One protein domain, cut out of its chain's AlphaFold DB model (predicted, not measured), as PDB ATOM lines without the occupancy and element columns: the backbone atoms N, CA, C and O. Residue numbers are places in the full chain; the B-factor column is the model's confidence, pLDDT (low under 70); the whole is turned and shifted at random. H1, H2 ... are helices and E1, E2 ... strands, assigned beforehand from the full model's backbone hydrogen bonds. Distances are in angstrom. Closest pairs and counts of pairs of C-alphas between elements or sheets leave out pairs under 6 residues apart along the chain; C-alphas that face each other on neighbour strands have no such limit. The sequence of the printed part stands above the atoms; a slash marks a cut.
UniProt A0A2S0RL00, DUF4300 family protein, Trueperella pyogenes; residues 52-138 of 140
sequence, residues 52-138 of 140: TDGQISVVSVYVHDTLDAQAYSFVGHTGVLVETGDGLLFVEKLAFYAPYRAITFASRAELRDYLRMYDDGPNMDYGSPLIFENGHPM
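AT A GLANCE: This is residues 52 to 138 of the 140 residues of the protein "DUF4300 family protein" of Trueperella pyogenes (UniProt A0A2S0RL00). One strongly twisted sheet of five strands curls round a single helix, H1, which packs on one face. The printed part has 87 residues, with E1 E2 E3 E4 H1 E5 along it; the sheet's order is E4 E3 E2 E1 E5, all antiparallel, and the class is mixed. It is compact, radius of gyration of the C-alphas 13.8 A, yet elongated, spanning 45 by 29 by 24 A.

IN THESE COORDINATES: Find C-alpha 56 at (165.655, 184.569, 255.765); E1 runs to residue 64, 26.2 A. E2, residues 73 to 84, 30.5 A, bends by 62 degrees at residue 76. Next come E3, 87 to 93; E4, 100 to 105; H1, 108 to 118, 16.3 A; and E5, 130 to 133, ending at (174.381, 180.356, 253.526).

HOW THE PARTS SIT: E1 to E4 make a meander of three hairpins, each strand the antiparallel neighbour of the one before. Look within hydrogen-bond range for N 59 and O 79, 2.9 A; N 82 and O 89, 2.8 A; N 90 and O 103, 2.8 A; and, from E1 to E5, N 60 and O 132, 2.9 A. H1 is on one face, making two layers, helix and sheet; its closest C-alphas to E5 are Arg 112 and Ile 131, 6.9 A. In H1, 5 of 7 O i to N i+4 pairs are within range.

THE WHOLE: The farthest C-alphas, Ala 69 and Gly 85, are 46.0 A apart. The printed part has no cut; H1 to E5 is a long link. Residues 69 to 71 and 122 have pLDDT under 70.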
ATOM      1  N   THR A  52     172.766 189.890 254.542       79.31
ATOM      2  CA  THR A  52     172.404 190.404 255.862       79.31
ATOM      3  C   THR A  52     171.834 189.275 256.695       79.31
ATOM      4  O   THR A  52     171.045 188.479 256.188       79.31
ATOM      5  N   ASP A  53     172.178 189.243 257.977       76.50
ATOM      6  CA  ASP A  53     171.594 188.283 258.908       76.50
ATOM      7  C   ASP A  53     170.094 188.557 259.121       76.50
ATOM      8  O   ASP A  53     169.652 189.708 259.174       76.50
ATOM      9  N   GLY A  54     169.298 187.496 259.261       77.88
ATOM     10  CA  GLY A  54     167.850 187.585 259.451       77.88
ATOM     11  C   GLY A  54     167.175 186.214 259.523       77.88
ATOM     12  O   GLY A  54     167.840 185.187 259.505       77.88
ATOM     13  N   GLN A  55     165.837 186.195 259.582       79.00
ATOM     14  CA  GLN A  55     165.026 184.955 259.537       79.00
ATOM     15  C   GLN A  55     165.000 184.294 258.144       79.00
ATOM     16  O   GLN A  55     164.418 183.225 257.958       79.00
ATOM     17  N   ILE A  56     165.583 184.975 257.159       90.56
ATOM     18  CA  ILE A  56     165.655 184.569 255.765       90.56
ATOM     19  C   ILE A  56     167.128 184.630 255.355       90.56
ATOM     20  O   ILE A  56     167.769 185.667 255.533       90.56
ATOM     21  N   SER A  57     167.637 183.540 254.791       93.69
ATOM     22  CA  SER A  57     169.010 183.414 254.302       93.69
ATOM     23  C   SER A  57     169.022 183.155 252.797       93.69
ATOM     24  O   SER A  57     168.183 182.422 252.272       93.69
ATOM     25  N   VAL A  58     170.005 183.705 252.090       94.38
ATOM     26  CA  VAL A  58     170.313 183.311 250.709       94.38
ATOM     27  C   VAL A  58     171.220 182.089 250.754       94.38
ATOM     28  O   VAL A  58     172.250 182.105 251.431       94.38
ATOM     29  N   VAL A  59     170.845 181.034 250.032       96.06
ATOM     30  CA  VAL A  59     171.669 179.837 249.861       96.06
ATOM     31  C   VAL A  59     172.203 179.804 248.440       96.06
ATOM     32  O   VAL A  59     171.423 179.733 247.491       96.06
ATOM     33  N   SER A  60     173.526 179.811 248.317       95.44
ATOM     34  CA  SER A  60     174.243 179.773 247.043       95.44
ATOM     35  C   SER A  60     174.971 178.441 246.899       95.44
ATOM     36  O   SER A  60     175.678 178.003 247.810       95.44
ATOM     37  N   VAL A  61     174.821 177.804 245.743       95.38
ATOM     38  CA  VAL A  61     175.554 176.599 245.359       95.38
ATOM     39  C   VAL A  61     176.590 176.990 244.317       95.38
ATOM     40  O   VAL A  61     176.262 177.347 243.183       95.38
ATOM     41  N   TYR A  62     177.849 176.931 244.731       92.75
ATOM     42  CA  TYR A  62     178.991 177.180 243.875       92.75
ATOM     43  C   TYR A  62     179.381 175.899 243.149       92.75
ATOM     44  O   TYR A  62     179.701 174.896 243.791       92.75
ATOM     45  N   VAL A  63     179.377 175.947 241.821       90.12
ATOM     46  CA  VAL A  63     179.760 174.838 240.933       90.12
ATOM     47  C   VAL A  63     180.999 175.227 240.130       90.12
ATOM     48  O   VAL A  63     181.317 176.412 240.024       90.12
ATOM     49  N   HIS A  64     181.727 174.244 239.606       86.62
ATOM     50  CA  HIS A  64     182.931 174.496 238.814       86.62
ATOM     51  C   HIS A  64     182.598 174.853 237.363       86.62
ATOM     52  O   HIS A  64     181.766 174.212 236.728       86.62
ATOM     53  N   ASP A  65     183.300 175.854 236.832       81.69
ATOM     54  CA  ASP A  65     183.327 176.139 235.402       81.69
ATOM     55  C   ASP A  65     184.145 175.075 234.657       81.69
ATOM     56  O   ASP A  65     185.303 174.808 234.991       81.69
ATOM     57  N   THR A  66     183.520 174.476 233.646       77.44
ATOM     58  CA  THR A  66     184.100 173.459 232.761       77.44
ATOM     59  C   THR A  66     184.296 173.947 231.329       77.44
ATOM     60  O   THR A  66     184.830 173.210 230.498       77.44
ATOM     61  N   LEU A  67     183.862 175.169 231.018       75.00
ATOM     62  CA  LEU A  67     183.919 175.741 229.676       75.00
ATOM     63  C   LEU A  67     185.257 176.442 229.419       75.00
ATOM     64  O   LEU A  67     185.749 176.430 228.289       75.00
ATOM     65  N   ASP A  68     185.869 177.001 230.463       74.38
ATOM     66  CA  ASP A  68     187.157 177.683 230.383       74.38
ATOM     67  C   ASP A  68     188.350 176.808 230.800       74.38
ATOM     68  O   ASP A  68     188.299 176.017 231.737       74.38
ATOM     69  N   ALA A  69     189.506 177.052 230.170       66.75
ATOM     70  CA  ALA A  69     190.771 176.378 230.501       66.75
ATOM     71  C   ALA A  69     191.299 176.693 231.920       66.75
ATOM     72  O   ALA A  69     192.097 175.936 232.469       66.75
ATOM     73  N   GLN A  70     190.883 177.822 232.503       65.56
ATOM     74  CA  GLN A  70     191.120 178.159 233.907       65.56
ATOM     75  C   GLN A  70     189.796 178.025 234.657       65.56
ATOM     76  O   GLN A  70     188.960 178.932 234.590       65.56
ATOM     77  N   ALA A  71     189.636 176.901 235.354       66.81
ATOM     78  CA  ALA A  71     188.451 176.599 236.139       66.81
ATOM     79  C   ALA A  71     188.378 177.498 237.384       66.81
ATOM     80  O   ALA A  71     189.347 177.629 238.136       66.81
ATOM     81  N   TYR A  72     187.219 178.110 237.602       77.56
ATOM     82  CA  TYR A  72     186.855 178.798 238.838       77.56
ATOM     83  C   TYR A  72     185.433 178.393 239.224       77.56
ATOM     84  O   TYR A  72     184.698 177.833 238.410       77.56
ATOM     85  N   SER A  73     185.048 178.631 240.476       85.50
ATOM     86  CA  SER A  73     183.679 178.367 240.915       85.50
ATOM     87  C   SER A  73     182.809 179.610 240.767       85.50
ATOM     88  O   SER A  73     183.249 180.715 241.084       85.50
ATOM     89  N   PHE A  74     181.566 179.424 240.340       87.12
ATOM     90  CA  PHE A  74     180.553 180.475 240.229       87.12
ATOM     91  C   PHE A  74     179.234 179.989 240.833       87.12
ATOM     92  O   PHE A  74     179.058 178.789 241.056       87.12
ATOM     93  N   VAL A  75     178.301 180.905 241.107       90.81
ATOM     94  CA  VAL A  75     176.969 180.543 241.614       90.81
ATOM     95  C   VAL A  75     176.170 179.879 240.490       90.81
ATOM     96  O   VAL A  75     175.596 180.556 239.642       90.81
ATOM     97  N   GLY A  76     176.142 178.545 240.477       90.06
ATOM     98  CA  GLY A  76     175.385 177.759 239.497       90.06
ATOM     99  C   GLY A  76     173.917 177.591 239.875       90.06
ATOM    100  O   GLY A  76     173.062 177.399 239.012       90.06
ATOM    101  N   HIS A  77     173.611 177.687 241.168       93.75
ATOM    102  CA  HIS A  77     172.248 177.639 241.668       93.75
ATOM    103  C   HIS A  77     172.093 178.480 242.938       93.75
ATOM    104  O   HIS A  77     173.016 178.580 243.745       93.75
ATOM    105  N   THR A  78     170.915 179.072 243.127       94.62
ATOM    106  CA  THR A  78     170.595 179.862 244.317       94.62
ATOM    107  C   THR A  78     169.140 179.669 244.726       94.62
ATOM    108  O   THR A  78     168.254 179.493 243.886       94.62
ATOM    109  N   GLY A  79     168.883 179.774 246.027       95.00
ATOM    110  CA  GLY A  79     167.538 179.821 246.587       95.00
ATOM    111  C   GLY A  79     167.488 180.595 247.898       95.00
ATOM    112  O   GLY A  79     168.502 181.080 248.398       95.00
ATOM    113  N   VAL A  80     166.285 180.719 248.447       95.62
ATOM    114  CA  VAL A  80     166.008 181.422 249.699       95.62
ATOM    115  C   VAL A  80     165.587 180.407 250.753       95.62
ATOM    116  O   VAL A  80     164.654 179.634 250.543       95.62
ATOM    117  N   LEU A  81     166.272 180.416 251.888       96.06
ATOM    118  CA  LEU A  81     165.979 179.593 253.050       96.06
ATOM    119  C   LEU A  81     165.241 180.426 254.093       96.06
ATOM    120  O   LEU A  81     165.720 181.479 254.499       96.06
ATOM    121  N   VAL A  82     164.094 179.935 254.545       94.06
ATOM    122  CA  VAL A  82     163.311 180.532 255.625       94.06
ATOM    123  C   VAL A  82     163.277 179.551 256.785       94.06
ATOM    124  O   VAL A  82     162.898 178.389 256.607       94.06
ATOM    125  N   GLU A  83     163.657 180.009 257.974       91.31
ATOM    126  CA  GLU A  83     163.446 179.227 259.189       91.31
ATOM    127  C   GLU A  83     161.958 179.232 259.539       91.31
ATOM    128  O   GLU A  83     161.326 180.283 259.655       91.31
ATOM    129  N   THR A  84     161.381 178.043 259.682       86.00
ATOM    130  CA  THR A  84     160.017 177.869 260.177       86.00
ATOM    131  C   THR A  84     160.089 177.347 261.609       86.00
ATOM    132  O   THR A  84     161.085 176.748 262.011       86.00
ATOM    133  N   GLY A  85     159.040 177.558 262.406       84.62
ATOM    134  CA  GLY A  85     159.017 177.062 263.791       84.62
ATOM    135  C   GLY A  85     159.230 175.545 263.910       84.62
ATOM    136  O   GLY A  85     159.710 175.083 264.941       84.62
ATOM    137  N   ASP A  86     158.935 174.800 262.839       87.00
ATOM    138  CA  ASP A  86     158.966 173.337 262.795       87.00
ATOM    139  C   ASP A  86     160.060 172.777 261.860       87.00
ATOM    140  O   ASP A  86     160.125 171.567 261.639       87.00
ATOM    141  N   GLY A  87     160.917 173.628 261.281       91.88
ATOM    142  CA  GLY A  87     161.955 173.202 260.342       91.88
ATOM    143  C   GLY A  87     162.406 174.310 259.396       91.88
ATOM    144  O   GLY A  87     162.592 175.460 259.781       91.88
ATOM    145  N   LEU A  88     162.609 173.960 258.129       95.19
ATOM    146  CA  LEU A  88     163.126 174.862 257.106       95.19
ATOM    147  C   LEU A  88     162.228 174.842 255.875       95.19
ATOM    148  O   LEU A  88     161.794 173.776 255.449       95.19
ATOM    149  N   LEU A  89     161.996 176.008 255.275       96.19
ATOM    150  CA  LEU A  89     161.349 176.154 253.975       96.19
ATOM    151  C   LEU A  89     162.360 176.719 252.979       96.19
ATOM    152  O   LEU A  89     162.813 177.851 253.124       96.19
ATOM    153  N   PHE A  90     162.697 175.937 251.960       96.81
ATOM    154  CA  PHE A  90     163.589 176.352 250.889       96.81
ATOM    155  C   PHE A  90     162.792 176.667 249.627       96.81
ATOM    156  O   PHE A  90     162.042 175.822 249.130       96.81
ATOM    157  N   VAL A  91     162.941 177.888 249.117       95.88
ATOM    158  CA  VAL A  91     162.278 178.372 247.907       95.88
ATOM    159  C   VAL A  91     163.319 178.600 246.827       95.88
ATOM    160  O   VAL A  91     164.269 179.354 247.015       95.88
ATOM    161  N   GLU A  92     163.127 177.985 245.668       94.56
ATOM    162  CA  GLU A  92     164.092 178.071 244.576       94.56
ATOM    163  C   GLU A  92     163.428 178.011 243.202       94.56
ATOM    164  O   GLU A  92     162.271 177.602 243.035       94.56
ATOM    165  N   LYS A  93     164.214 178.373 242.194       91.12
ATOM    166  CA  LYS A  93     163.907 178.156 240.785       91.12
ATOM    167  C   LYS A  93     164.757 176.990 240.288       91.12
ATOM    168  O   LYS A  93     165.964 177.129 240.144       91.12
ATOM    169  N   LEU A  94     164.124 175.850 240.010       86.19
ATOM    170  CA  LEU A  94     164.846 174.645 239.577       86.19
ATOM    171  C   LEU A  94     165.433 174.780 238.163       86.19
ATOM    172  O   LEU A  94     166.546 174.350 237.900       86.19
ATOM    173  N   ALA A  95     164.652 175.332 237.234       84.06
ATOM    174  CA  ALA A  95     165.042 175.501 235.839       84.06
ATOM    175  C   ALA A  95     164.241 176.640 235.201       84.06
ATOM    176  O   ALA A  95     163.143 176.963 235.664       84.06
ATOM    177  N   PHE A  96     164.739 177.202 234.096       83.06
ATOM    178  CA  PHE A  96     164.098 178.314 233.381       83.06
ATOM    179  C   PHE A  96     162.609 178.062 233.088       83.06
ATOM    180  O   PHE A  96     161.759 178.902 233.388       83.06
ATOM    181  N   TYR A  97     162.281 176.864 232.596       81.12
ATOM    182  CA  TYR A  97     160.920 176.458 232.228       81.12
ATOM    183  C   TYR A  97     160.104 175.852 233.381       81.12
ATOM    184  O   TYR A  97     158.887 175.719 233.260       81.12
ATOM    185  N   ALA A  98     160.739 175.470 234.491       82.88
ATOM    186  CA  ALA A  98     160.052 174.880 235.640       82.88
ATOM    187  C   ALA A  98     159.507 175.982 236.562       82.88
ATOM    188  O   ALA A  98     160.163 177.008 236.711       82.88
ATOM    189  N   PRO A  99     158.339 175.831 237.205       88.12
ATOM    190  CA  PRO A  99     157.879 176.816 238.181       88.12
ATOM    191  C   PRO A  99     158.856 176.929 239.363       88.12
ATOM    192  O   PRO A  99     159.666 176.032 239.608       88.12
ATOM    193  N   TYR A 100     158.756 178.030 240.111       89.06
ATOM    194  CA  TYR A 100     159.368 178.092 241.437       89.06
ATOM    195  C   TYR A 100     158.806 176.967 242.305       89.06
ATOM    196  O   TYR A 100     157.625 176.622 242.203       89.06
ATOM    197  N   ARG A 101     159.657 176.402 243.155       90.81
ATOM    198  CA  ARG A 101     159.287 175.339 244.086       90.81
ATOM    199  C   ARG A 101     159.612 175.747 245.511       90.81
ATOM    200  O   ARG A 101     160.543 176.510 245.741       90.81
ATOM    201  N   ALA A 102     158.828 175.209 246.434       94.94
ATOM    202  CA  ALA A 102     158.986 175.381 247.866       94.94
ATOM    203  C   ALA A 102     159.058 173.986 248.499       94.94
ATOM    204  O   ALA A 102     158.140 173.184 248.315       94.94
ATOM    205  N   ILE A 103     160.162 173.678 249.177       95.50
ATOM    206  CA  ILE A 103     160.447 172.357 249.745       95.50
ATOM    207  C   ILE A 103     160.762 172.521 251.223       95.50
ATOM    208  O   ILE A 103     161.517 173.411 251.610       95.50
ATOM    209  N   THR A 104     160.177 171.663 252.050       96.25
ATOM    210  CA  THR A 104     160.436 171.653 253.488       96.25
ATOM    211  C   THR A 104     161.519 170.646 253.844       96.25
ATOM    212  O   THR A 104     161.481 169.515 253.359       96.25
ATOM    213  N   PHE A 105     162.420 171.030 254.743       97.00
ATOM    214  CA  PHE A 105     163.469 170.171 255.295       97.00
ATOM    215  C   PHE A 105     163.428 170.210 256.821       97.00
ATOM    216  O   PHE A 105     163.092 171.241 257.405       97.00
ATOM    217  N   ALA A 106     163.805 169.113 257.477       96.00
ATOM    218  CA  ALA A 106     163.901 169.080 258.935       96.00
ATOM    219  C   ALA A 106     165.193 169.740 259.442       96.00
ATOM    220  O   ALA A 106     165.255 170.202 260.580       96.00
ATOM    221  N   SER A 107     166.246 169.781 258.617       95.50
ATOM    222  CA  SER A 107     167.547 170.326 259.012       95.50
ATOM    223  C   SER A 107     168.361 170.868 257.837       95.50
ATOM    224  O   SER A 107     168.134 170.522 256.675       95.50
ATOM    225  N   ARG A 108     169.376 171.687 258.150       95.88
ATOM    226  CA  ARG A 108     170.362 172.174 257.170       95.88
ATOM    227  C   ARG A 108     171.176 171.033 256.559       95.88
ATOM    228  O   ARG A 108     171.591 171.141 255.413       95.88
ATOM    229  N   ALA A 109     171.366 169.929 257.283       96.38
ATOM    230  CA  ALA A 109     172.023 168.741 256.748       96.38
ATOM    231  C   ALA A 109     171.211 168.110 255.606       96.38
ATOM    232  O   ALA A 109     171.780 167.834 254.554       96.38
ATOM    233  N   GLU A 110     169.890 167.972 255.772       97.38
ATOM    234  CA  GLU A 110     169.007 167.466 254.711       97.38
ATOM    235  C   GLU A 110     168.964 168.407 253.505       97.38
ATOM    236  O   GLU A 110     169.082 167.948 252.371       97.38
ATOM    237  N   LEU A 111     168.859 169.721 253.738       97.00
ATOM    238  CA  LEU A 111     168.936 170.719 252.667       97.00
ATOM    239  C   LEU A 111     170.276 170.637 251.923       97.00
ATOM    240  O   LEU A 111     170.315 170.650 250.696       97.00
ATOM    241  N   ARG A 112     171.392 170.540 252.648       95.81
ATOM    242  CA  ARG A 112     172.718 170.424 252.040       95.81
ATOM    243  C   ARG A 112     172.815 169.158 251.195       95.81
ATOM    244  O   ARG A 112     173.320 169.217 250.080       95.81
ATOM    245  N   ASP A 113     172.345 168.025 251.707       95.50
ATOM    246  CA  ASP A 113     172.407 166.750 250.991       95.50
ATOM    247  C   ASP A 113     171.500 166.751 249.759       95.50
ATOM    248  O   ASP A 113     171.879 166.224 248.717       95.50
ATOM    249  N   TYR A 114     170.363 167.437 249.840       95.62
ATOM    250  CA  TYR A 114     169.513 167.722 248.696       95.62
ATOM    251  C   TYR A 114     170.235 168.525 247.605       95.62
ATOM    252  O   TYR A 114     170.236 168.134 246.439       95.62
ATOM    253  N   LEU A 115     170.906 169.617 247.980       95.44
ATOM    254  CA  LEU A 115     171.624 170.496 247.051       95.44
ATOM    255  C   LEU A 115     172.861 169.841 246.414       95.44
ATOM    256  O   LEU A 115     173.354 170.333 245.402       95.44
ATOM    257  N   ARG A 116     173.337 168.697 246.923       91.81
ATOM    258  CA  ARG A 116     174.387 167.903 246.252       91.81
ATOM    259  C   ARG A 116     173.948 167.345 244.900       91.81
ATOM    260  O   ARG A 116     174.793 166.889 244.146       91.81
ATOM    261  N   MET A 117     172.660 167.398 244.566       90.25
ATOM    262  CA  MET A 117     172.167 167.025 243.237       90.25
ATOM    263  C   MET A 117     172.738 167.887 242.095       90.25
ATOM    264  O   MET A 117     172.600 167.508 240.938       90.25
ATOM    265  N   TYR A 118     173.353 169.034 242.414       89.31
ATOM    266  CA  TYR A 118     174.093 169.872 241.465       89.31
ATOM    267  C   TYR A 118     175.549 169.412 241.257       89.31
ATOM    268  O   TYR A 118     176.340 170.149 240.680       89.31
ATOM    269  N   ASP A 119     175.928 168.240 241.774       86.88
ATOM    270  CA  ASP A 119     177.206 167.596 241.474       86.88
ATOM    271  C   ASP A 119     177.109 166.858 240.126       86.88
ATOM    272  O   ASP A 119     176.175 166.085 239.896       86.88
ATOM    273  N   ASP A 120     178.082 167.086 239.244       81.00
ATOM    274  CA  ASP A 120     178.124 166.516 237.893       81.00
ATOM    275  C   ASP A 120     178.571 165.040 237.880       81.00
ATOM    276  O   ASP A 120     178.525 164.382 236.837       81.00
ATOM    277  N   GLY A 121     178.973 164.495 239.035       74.12
ATOM    278  CA  GLY A 121     179.205 163.068 239.237       74.12
ATOM    279  C   GLY A 121     180.622 162.703 239.694       74.12
ATOM    280  O   GLY A 121     181.499 163.549 239.848       74.12
ATOM    281  N   PRO A 122     180.874 161.407 239.949       67.06
ATOM    282  CA  PRO A 122     182.180 160.943 240.398       67.06
ATOM    283  C   PRO A 122     183.214 160.982 239.260       67.06
ATOM    284  O   PRO A 122     182.894 160.665 238.115       67.06
ATOM    285  N   ASN A 123     184.481 161.226 239.616       73.62
ATOM    286  CA  ASN A 123     185.657 161.272 238.724       73.62
ATOM    287  C   ASN A 123     185.844 162.569 237.919       73.62
ATOM    288  O   ASN A 123     186.437 162.533 236.842       73.62
ATOM    289  N   MET A 124     185.383 163.700 238.446       80.00
ATOM    290  CA  MET A 124     185.775 165.004 237.916       80.00
ATOM    291  C   MET A 124     187.149 165.410 238.459       80.00
ATOM    292  O   MET A 124     187.490 165.113 239.606       80.00
ATOM    293  N   ASP A 125     187.921 166.144 237.656       80.25
ATOM    294  CA  ASP A 125     189.220 166.709 238.058       80.25
ATOM    295  C   ASP A 125     189.075 167.934 238.991       80.25
ATOM    296  O   ASP A 125     190.051 168.610 239.321       80.25
ATOM    297  N   TYR A 126     187.846 168.224 239.424       79.00
ATOM    298  CA  TYR A 126     187.466 169.331 240.289       79.00
ATOM    299  C   TYR A 126     186.575 168.866 241.450       79.00
ATOM    300  O   TYR A 126     186.037 167.761 241.455       79.00
ATOM    301  N   GLY A 127     186.456 169.709 242.479       81.00
ATOM    302  CA  GLY A 127     185.713 169.377 243.694       81.00
ATOM    303  C   GLY A 127     184.193 169.444 243.526       81.00
ATOM    304  O   GLY A 127     183.688 170.208 242.704       81.00
ATOM    305  N   SER A 128     183.479 168.698 244.376       87.38
ATOM    306  CA  SER A 128     182.020 168.782 244.528       87.38
ATOM    307  C   SER A 128     181.536 170.213 244.814       87.38
ATOM    308  O   SER A 128     182.303 171.025 245.349       87.38
ATOM    309  N   PRO A 129     180.251 170.517 244.545       91.81
ATOM    310  CA  PRO A 129     179.683 171.836 244.793       91.81
ATOM    311  C   PRO A 129     179.873 172.321 246.235       91.81
ATOM    312  O   PRO A 129     179.714 171.558 247.196       91.81
ATOM    313  N   LEU A 130     180.165 173.612 246.390       92.88
ATOM    314  CA  LEU A 130     180.260 174.266 247.696       92.88
ATOM    315  C   LEU A 130     178.935 174.951 248.022       92.88
ATOM    316  O   LEU A 130     178.416 175.724 247.222       92.88
ATOM    317  N   ILE A 131     178.396 174.693 249.211       95.81
ATOM    318  CA  ILE A 131     177.083 175.199 249.622       95.81
ATOM    319  C   ILE A 131     177.285 176.268 250.693       95.81
ATOM    320  O   ILE A 131     177.880 176.005 251.742       95.81
ATOM    321  N   PHE A 132     176.811 177.476 250.406       95.56
ATOM    322  CA  PHE A 132     176.966 178.659 251.244       95.56
ATOM    323  C   PHE A 132     175.599 179.175 251.697       95.56
ATOM    324  O   PHE A 132     174.646 179.163 250.926       95.56
ATOM    325  N   GLU A 133     175.514 179.647 252.937       95.12
ATOM    326  CA  GLU A 133     174.381 180.356 253.526       95.12
ATOM    327  C   GLU A 133     174.859 181.759 253.931       95.12
ATOM    328  O   GLU A 133     175.797 181.885 254.719       95.12
ATOM    329  N   ASN A 134     174.252 182.809 253.367       93.62
ATOM    330  CA  ASN A 134     174.622 184.215 253.590       93.62
ATOM    331  C   ASN A 134     176.133 184.489 253.461       93.62
ATOM    332  O   ASN A 134     176.738 185.161 254.293       93.62
ATOM    333  N   GLY A 135     176.763 183.935 252.423       91.69
ATOM    334  CA  GLY A 135     178.190 184.133 252.167       91.69
ATOM    335  C   GLY A 135     179.114 183.319 253.076       91.69
ATOM    336  O   GLY A 135     180.329 183.407 252.932       91.69
ATOM    337  N   HIS A 136     178.595 182.460 253.955       93.00
ATOM    338  CA  HIS A 136     179.402 181.553 254.771       93.00
ATOM    339  C   HIS A 136     179.170 180.090 254.389       93.00
ATOM    340  O   HIS A 136     178.047 179.735 254.044       93.00
ATOM    341  N   PRO A 137     180.178 179.201 254.489       93.88
ATOM    342  CA  PRO A 137     179.952 177.771 254.306       93.88
ATOM    343  C   PRO A 137     178.812 177.281 255.204       93.88
ATOM    344  O   PRO A 137     178.816 177.552 256.411       93.88
ATOM    345  N   MET A 138     177.841 176.571 254.620       94.12
ATOM    346  CA  MET A 138     176.664 176.106 255.350       94.12
ATOM    347  C   MET A 138     177.088 175.197 256.505       94.12
ATOM    348  O   MET A 138     177.743 174.168 256.311       94.12
TER     349      MET A 138